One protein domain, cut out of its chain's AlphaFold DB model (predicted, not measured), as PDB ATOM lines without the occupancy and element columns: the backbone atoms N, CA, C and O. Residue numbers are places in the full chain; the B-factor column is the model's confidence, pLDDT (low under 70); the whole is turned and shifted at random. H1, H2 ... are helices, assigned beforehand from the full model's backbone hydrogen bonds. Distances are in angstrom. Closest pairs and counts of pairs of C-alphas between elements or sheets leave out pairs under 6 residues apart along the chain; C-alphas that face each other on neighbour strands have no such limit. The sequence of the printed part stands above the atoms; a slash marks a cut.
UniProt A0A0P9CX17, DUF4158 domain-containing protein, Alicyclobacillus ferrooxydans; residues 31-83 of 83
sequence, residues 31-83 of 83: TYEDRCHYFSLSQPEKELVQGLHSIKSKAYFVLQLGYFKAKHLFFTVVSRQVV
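AT A GLANCE: This is residues 31 to 83 of the 83 residues of the protein "DUF4158 domain-containing protein" of Alicyclobacillus ferrooxydans (UniProt A0A0P9CX17). Two helices, H2 and H3, form a helical hairpin opened into a narrow V, and a short first helix, H1, lies crosswise near the far end of the long arm H3. From the end of H3 the last stretch, residues 72 to 83, folds back as a long tail with no named element and makes much of the length. The printed part has 53 residues with three named helices, in the order H1, H2, H3, and no named strand; its class is all helix. It is only just compact, close to loose, with a radius of gyration of the C-alphas of 11.9 A, and the C-alphas span 34 by 25 by 20 A.

IN THESE COORDINATES: The printed part begins at Thr 31. H1 covers residues 32 to 38, from C-alpha 32 at (132.009, 167.608, 153.191), and is 10.2 A from first to last C-alpha. H2 covers residues 43 to 50 and is 10.7 A long, with C-alpha 43 at (152.852, 171.580, 158.470). H3, the longest helix by residues, covers residues 55 to 71 and is 24.2 A long, ending with C-alpha 71 at (138.238, 156.403, 163.473). Residues 72 to 83 follow, and their C-alphas lie 10 to 24 A from the mean of all C-alphas.

HOW THE PARTS SIT: H1 touches H3, which meets it with residues 66 to 70 alone. Their closest C-alphas, those of Tyr 38 and Gly 66, are 5.0 A apart. The lines of H1 and H3 are about perpendicular, at 87 degrees. H1 and H2 are apart, though they follow each other in the chain. H2 and H3 are a helical hairpin: they touch, and H3 does so with residues 58 to 62 alone. Their closest C-alphas, those of Val 49 and Lys 58, are 5.6 A apart. H2 and H3 run opposite ways at a shallow tilt of 34.9 degrees, only just short of steep. In H1, H2 and H3 every O i to N i+4 pair is within hydrogen-bond range.

THE WHOLE: The two C-alphas farthest apart are those of Gln 43 and Val 83, at 36.1 A, and the C-alphas of Thr 31 and Val 83 are 30.6 A apart. The printed part has no cut and ends at Val 83, the chain's last residue, with its C-alpha at (143.622, 147.850, 132.847). The links from H1 to H2 and from H2 to H3 are tight, each with 4 residues. The mean pLDDT of the printed part is 87.6, and residues 79 to 83 of this predicted model are under 70.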
ATOM      1  N   THR A  31     131.091 163.329 155.406       93.50
ATOM      2  CA  THR A  31     130.451 164.542 154.892       93.50
ATOM      3  C   THR A  31     131.501 165.494 154.305       93.50
ATOM      4  O   THR A  31     132.705 165.230 154.345       93.50
ATOM      5  N   TYR A  32     131.070 166.596 153.686       93.19
ATOM      6  CA  TYR A  32     132.009 167.608 153.191       93.19
ATOM      7  C   TYR A  32     132.839 168.218 154.329       93.19
ATOM      8  O   TYR A  32     134.060 168.309 154.210       93.19
ATOM      9  N   GLU A  33     132.187 168.555 155.441       94.38
ATOM     10  CA  GLU A  33     132.816 169.147 156.623       94.38
ATOM     11  C   GLU A  33     133.840 168.194 157.244       94.38
ATOM     12  O   GLU A  33     134.981 168.593 157.481       94.38
ATOM     13  N   ASP A  34     133.491 166.909 157.377       92.81
ATOM     14  CA  ASP A  34     134.420 165.886 157.866       92.81
ATOM     15  C   ASP A  34     135.667 165.788 156.989       92.81
ATOM     16  O   ASP A  34     136.782 165.633 157.488       92.81
ATOM     17  N   ARG A  35     135.502 165.878 155.661       91.88
ATOM     18  CA  ARG A  35     136.648 165.834 154.748       91.88
ATOM     19  C   ARG A  35     137.560 167.032 154.960       91.88
ATOM     20  O   ARG A  35     138.772 166.858 155.040       91.88
ATOM     21  N   CYS A  36     136.987 168.229 155.067       93.44
ATOM     22  CA  CYS A  36     137.745 169.444 155.346       93.44
ATOM     23  C   CYS A  36     138.479 169.361 156.689       93.44
ATOM     24  O   CYS A  36     139.615 169.820 156.781       93.44
ATOM     25  N   HIS A  37     137.868 168.748 157.700       93.62
ATOM     26  CA  HIS A  37     138.466 168.610 159.020       93.62
ATOM     27  C   HIS A  37     139.562 167.532 159.056       93.62
ATOM     28  O   HIS A  37     140.739 167.839 159.272       93.62
ATOM     29  N   TYR A  38     139.207 166.275 158.778       94.19
ATOM     30  CA  TYR A  38     140.092 165.121 158.968       94.19
ATOM     31  C   TYR A  38     141.191 164.994 157.912       94.19
ATOM     32  O   TYR A  38     142.247 164.439 158.206       94.19
ATOM     33  N   PHE A  39     140.990 165.515 156.698       94.00
ATOM     34  CA  PHE A  39     142.007 165.466 155.639       94.00
ATOM     35  C   PHE A  39     142.804 166.767 155.524       94.00
ATOM     36  O   PHE A  39     143.647 166.891 154.632       94.00
ATOM     37  N   SER A  40     142.590 167.725 156.432       93.94
ATOM     38  CA  SER A  40     143.517 168.846 156.559       93.94
ATOM     39  C   SER A  40     144.874 168.342 157.057       93.94
ATOM     40  O   SER A  40     144.973 167.521 157.977       93.94
ATOM     41  N   LEU A  41     145.931 168.817 156.401       93.56
ATOM     42  CA  LEU A  41     147.305 168.485 156.750       93.56
ATOM     43  C   LEU A  41     147.938 169.656 157.499       93.56
ATOM     44  O   LEU A  41     147.963 170.789 157.007       93.56
ATOM     45  N   SER A  42     148.486 169.360 158.669       93.56
ATOM     46  CA  SER A  42     149.393 170.237 159.402       93.56
ATOM     47  C   SER A  42     150.740 170.353 158.681       93.56
ATOM     48  O   SER A  42     151.047 169.600 157.754       93.56
ATOM     49  N   GLN A  43     151.555 171.323 159.094       93.94
ATOM     50  CA  GLN A  43     152.852 171.580 158.470       93.94
ATOM     51  C   GLN A  43     153.792 170.349 158.483       93.94
ATOM     52  O   GLN A  43     154.277 169.992 157.407       93.94
ATOM     53  N   PRO A  44     153.955 169.610 159.601       94.06
ATOM     54  CA  PRO A  44     154.773 168.390 159.615       94.06
ATOM     55  C   PRO A  44     154.236 167.286 158.692       94.06
ATOM     56  O   PRO A  44     154.993 166.587 158.022       94.06
ATOM     57  N   GLU A  45     152.912 167.131 158.605       93.25
ATOM     58  CA  GLU A  45     152.289 166.124 157.737       93.25
ATOM     59  C   GLU A  45     152.521 166.444 156.252       93.25
ATOM     60  O   GLU A  45     152.734 165.537 155.445       93.25
ATOM     61  N   LYS A  46     152.526 167.730 155.882       93.56
ATOM     62  CA  LYS A  46     152.852 168.173 154.518       93.56
ATOM     63  C   LYS A  46     154.299 167.857 154.150       93.56
ATOM     64  O   LYS A  46     154.536 167.393 153.037       93.56
ATOM     65  N   GLU A  47     155.241 168.074 155.061       94.38
ATOM     66  CA  GLU A  47     156.662 167.765 154.850       94.38
ATOM     67  C   GLU A  47     156.879 166.264 154.611       94.38
ATOM     68  O   GLU A  47     157.551 165.876 153.653       94.38
ATOM     69  N   LEU A  48     156.203 165.408 155.386       93.25
ATOM     70  CA  LEU A  48     156.221 163.955 155.175       93.25
ATOM     71  C   LEU A  48     155.673 163.562 153.797       93.25
ATOM     72  O   LEU A  48     156.275 162.747 153.097       93.25
ATOM     73  N   VAL A  49     154.556 164.161 153.367       93.12
ATOM     74  CA  VAL A  49     153.978 163.909 152.035       93.12
ATOM     75  C   VAL A  49     154.915 164.367 150.918       93.12
ATOM     76  O   VAL A  49     155.000 163.710 149.878       93.12
ATOM     77  N   GLN A  50     155.625 165.481 151.102       91.19
ATOM     78  CA  GLN A  50     156.585 165.984 150.118       91.19
ATOM     79  C   GLN A  50     157.784 165.047 149.942       91.19
ATOM     80  O   GLN A  50     158.243 164.889 148.811       91.19
ATOM     81  N   GLY A  51     158.217 164.367 151.008       91.75
ATOM     82  CA  GLY A  51     159.288 163.367 150.961       91.75
ATOM     83  C   GLY A  51     158.943 162.080 150.196       91.75
ATOM     84  O   GLY A  51     159.838 161.317 149.843       91.75
ATOM     85  N   LEU A  52     157.666 161.816 149.899       92.00
ATOM     86  CA  LEU A  52     157.256 160.629 149.143       92.00
ATOM     87  C   LEU A  52     157.442 160.837 147.630       92.00
ATOM     88  O   LEU A  52     156.998 161.833 147.065       92.00
ATOM     89  N   HIS A  53     158.020 159.857 146.932       89.12
ATOM     90  CA  HIS A  53     158.296 159.979 145.491       89.12
ATOM     91  C   HIS A  53     157.079 159.709 144.591       89.12
ATOM     92  O   HIS A  53     156.927 160.332 143.544       89.12
ATOM     93  N   SER A  54     156.188 158.795 144.985       91.19
ATOM     94  CA  SER A  54     155.050 158.383 144.154       91.19
ATOM     95  C   SER A  54     153.765 159.109 144.538       91.19
ATOM     96  O   SER A  54     153.401 159.171 145.712       91.19
ATOM     97  N   ILE A  55     153.015 159.575 143.533       89.00
ATOM     98  CA  ILE A  55     151.670 160.150 143.707       89.00
ATOM     99  C   ILE A  55     150.746 159.152 144.419       89.00
ATOM    100  O   ILE A  55     149.970 159.543 145.288       89.00
ATOM    101  N   LYS A  56     150.870 157.854 144.109       89.31
ATOM    102  CA  LYS A  56     150.092 156.802 144.779       89.31
ATOM    103  C   LYS A  56     150.427 156.732 146.265       89.31
ATOM    104  O   LYS A  56     149.516 156.652 147.080       89.31
ATOM    105  N   SER A  57     151.709 156.814 146.618       90.94
ATOM    106  CA  SER A  57     152.151 156.813 148.016       90.94
ATOM    107  C   SER A  57     151.664 158.054 148.761       90.94
ATOM    108  O   SER A  57     151.178 157.925 149.879       90.94
ATOM    109  N   LYS A  58     151.712 159.236 148.128       92.50
ATOM    110  CA  LYS A  58     151.159 160.480 148.693       92.50
ATOM    111  C   LYS A  58     149.662 160.354 148.963       92.50
ATOM    112  O   LYS A  58     149.217 160.615 150.075       92.50
ATOM    113  N   ALA A  59     148.899 159.906 147.967       91.44
ATOM    114  CA  ALA A  59     147.459 159.706 148.104       91.44
ATOM    115  C   ALA A  59     147.134 158.669 149.190       91.44
ATOM    116  O   ALA A  59     146.266 158.906 150.024       91.44
ATOM    117  N   TYR A  60     147.860 157.547 149.220       91.38
ATOM    118  CA  TYR A  60     147.673 156.511 150.230       91.38
ATOM    119  C   TYR A  60     147.965 157.032 151.639       91.38
ATOM    120  O   TYR A  60     147.163 156.809 152.538       91.38
ATOM    121  N   PHE A  61     149.062 157.769 151.825       93.00
ATOM    122  CA  PHE A  61     149.416 158.367 153.111       93.00
ATOM    123  C   PHE A  61     148.321 159.310 153.616       93.00
ATOM    124  O   PHE A  61     147.841 159.145 154.734       93.00
ATOM    125  N   VAL A  62     147.873 160.249 152.776       93.69
ATOM    126  CA  VAL A  62     146.813 161.203 153.140       93.69
ATOM    127  C   VAL A  62     145.509 160.477 153.471       93.69
ATOM    128  O   VAL A  62     144.836 160.835 154.437       93.69
ATOM    129  N   LEU A  63     145.171 159.422 152.723       92.19
ATOM    130  CA  LEU A  63     143.994 158.598 152.999       92.19
ATOM    131  C   LEU A  63     144.088 157.874 154.346       92.19
ATOM    132  O   LEU A  63     143.148 157.953 155.133       92.19
ATOM    133  N   GLN A  64     145.206 157.197 154.626       93.00
ATOM    134  CA  GLN A  64     145.400 156.503 155.904       93.00
ATOM    135  C   GLN A  64     145.361 157.470 157.078       93.00
ATOM    136  O   GLN A  64     144.718 157.185 158.083       93.00
ATOM    137  N   LEU A  65     146.011 158.623 156.940       94.50
ATOM    138  CA  LEU A  65     146.054 159.636 157.982       94.50
ATOM    139  C   LEU A  65     144.661 160.211 158.267       94.50
ATOM    140  O   LEU A  65     144.270 160.298 159.427       94.50
ATOM    141  N   GLY A  66     143.888 160.543 157.228       93.62
ATOM    142  CA  GLY A  66     142.515 161.026 157.394       93.62
ATOM    143  C   GLY A  66     141.600 159.985 158.044       93.62
ATOM    144  O   GLY A  66     140.824 160.308 158.940       93.62
ATOM    145  N   TYR A  67     141.733 158.711 157.665       92.94
ATOM    146  CA  TYR A  67     140.985 157.627 158.310       92.94
ATOM    147  C   TYR A  67     141.383 157.429 159.770       92.94
ATOM    148  O   TYR A  67     140.514 157.241 160.624       92.94
ATOM    149  N   PHE A  68     142.678 157.523 160.064       92.94
ATOM    150  CA  PHE A  68     143.183 157.419 161.421       92.94
ATOM    151  C   PHE A  68     142.702 158.582 162.295       92.94
ATOM    152  O   PHE A  68     142.279 158.355 163.421       92.94
ATOM    153  N   LYS A  69     142.670 159.814 161.775       92.94
ATOM    154  CA  LYS A  69     142.120 160.974 162.497       92.94
ATOM    155  C   LYS A  69     140.627 160.826 162.813       92.94
ATOM    156  O   LYS A  69     140.184 161.309 163.846       92.94
ATOM    157  N   ALA A  70     139.864 160.161 161.946       91.50
ATOM    158  CA  ALA A  70     138.419 160.015 162.114       91.50
ATOM    159  C   ALA A  70     137.993 158.818 162.976       91.50
ATOM    160  O   ALA A  70     137.051 158.927 163.753       91.50
ATOM    161  N   LYS A  71     138.636 157.655 162.800       90.00
ATOM    162  CA  LYS A  71     138.238 156.403 163.473       90.00
ATOM    163  C   LYS A  71     139.337 155.766 164.316       90.00
ATOM    164  O   LYS A  71     139.086 154.727 164.912       90.00
ATOM    165  N   HIS A  72     140.551 156.318 164.329       90.94
ATOM    166  CA  HIS A  72     141.732 155.696 164.943       90.94
ATOM    167  C   HIS A  72     142.029 154.282 164.411       90.94
ATOM    168  O   HIS A  72     142.603 153.445 165.102       90.94
ATOM    169  N   LEU A  73     141.651 154.023 163.154       89.94
ATOM    170  CA  LEU A  73     141.819 152.742 162.472       89.94
ATOM    171  C   LEU A  73     142.488 152.937 161.111       89.94
ATOM    172  O   LEU A  73     142.257 153.933 160.422       89.94
ATOM    173  N   PHE A  74     143.273 151.938 160.709       89.00
ATOM    174  CA  PHE A  74     143.838 151.840 159.367       89.00
ATOM    175  C   PHE A  74     142.966 150.943 158.497       89.00
ATOM    176  O   PHE A  74     142.437 149.931 158.955       89.00
ATOM    177  N   PHE A  75     142.842 151.297 157.220       86.94
ATOM    178  CA  PHE A  75     142.016 150.550 156.275       86.94
ATOM    179  C   PHE A  75     142.842 150.142 155.073       86.94
ATOM    180  O   PHE A  75     143.510 150.974 154.470       86.94
ATOM    181  N   THR A  76     142.727 148.894 154.635       84.56
ATOM    182  CA  THR A  76     143.360 148.479 153.384       84.56
ATOM    183  C   THR A  76     142.718 149.228 152.214       84.56
ATOM    184  O   THR A  76     141.532 149.060 151.908       84.56
ATOM    185  N   VAL A  77     143.492 150.091 151.555       76.94
ATOM    186  CA  VAL A  77     143.071 150.777 150.327       76.94
ATOM    187  C   VAL A  77     143.754 150.093 149.153       76.94
ATOM    188  O   VAL A  77     144.915 150.352 148.856       76.94
ATOM    189  N   VAL A  78     143.029 149.200 148.486       73.50
ATOM    190  CA  VAL A  78     143.496 148.599 147.236       73.50
ATOM    191  C   VAL A  78     143.298 149.591 146.093       73.50
ATOM    192  O   VAL A  78     142.180 150.027 145.814       73.50
ATOM    193  N   SER A  79     144.386 149.970 145.422       63.19
ATOM    194  CA  SER A  79     144.295 150.696 144.157       63.19
ATOM    195  C   SER A  79     143.823 149.716 143.088       63.19
ATOM    196  O   SER A  79     144.603 148.879 142.633       63.19
ATOM    197  N   ARG A  80     142.551 149.794 142.699       58.94
ATOM    198  CA  ARG A  80     142.041 149.027 141.560       58.94
ATOM    199  C   ARG A  80     142.683 149.616 140.301       58.94
ATOM    200  O   ARG A  80     142.313 150.709 139.884       58.94
ATOM    201  N   GLN A  81     143.705 148.959 139.758       46.69
ATOM    202  CA  GLN A  81     144.189 149.291 138.421       46.69
ATOM    203  C   GLN A  81     143.056 148.968 137.447       46.69
ATOM    204  O   GLN A  81     142.623 147.821 137.364       46.69
ATOM    205  N   VAL A  82     142.533 149.993 136.780       44.25
ATOM    206  CA  VAL A  82     141.757 149.803 135.557       44.25
ATOM    207  C   VAL A  82     142.806 149.533 134.484       44.25
ATOM    208  O   VAL A  82     143.642 150.402 134.228       44.25
ATOM    209  N   VAL A  83     142.847 148.284 134.019       39.72
ATOM    210  CA  VAL A  83     143.622 147.850 132.847       39.72
ATOM    211  C   VAL A  83     142.954 148.408 131.601       39.72
ATOM    212  O   VAL A  83     141.702 148.378 131.571       39.72
TER     213      VAL A  83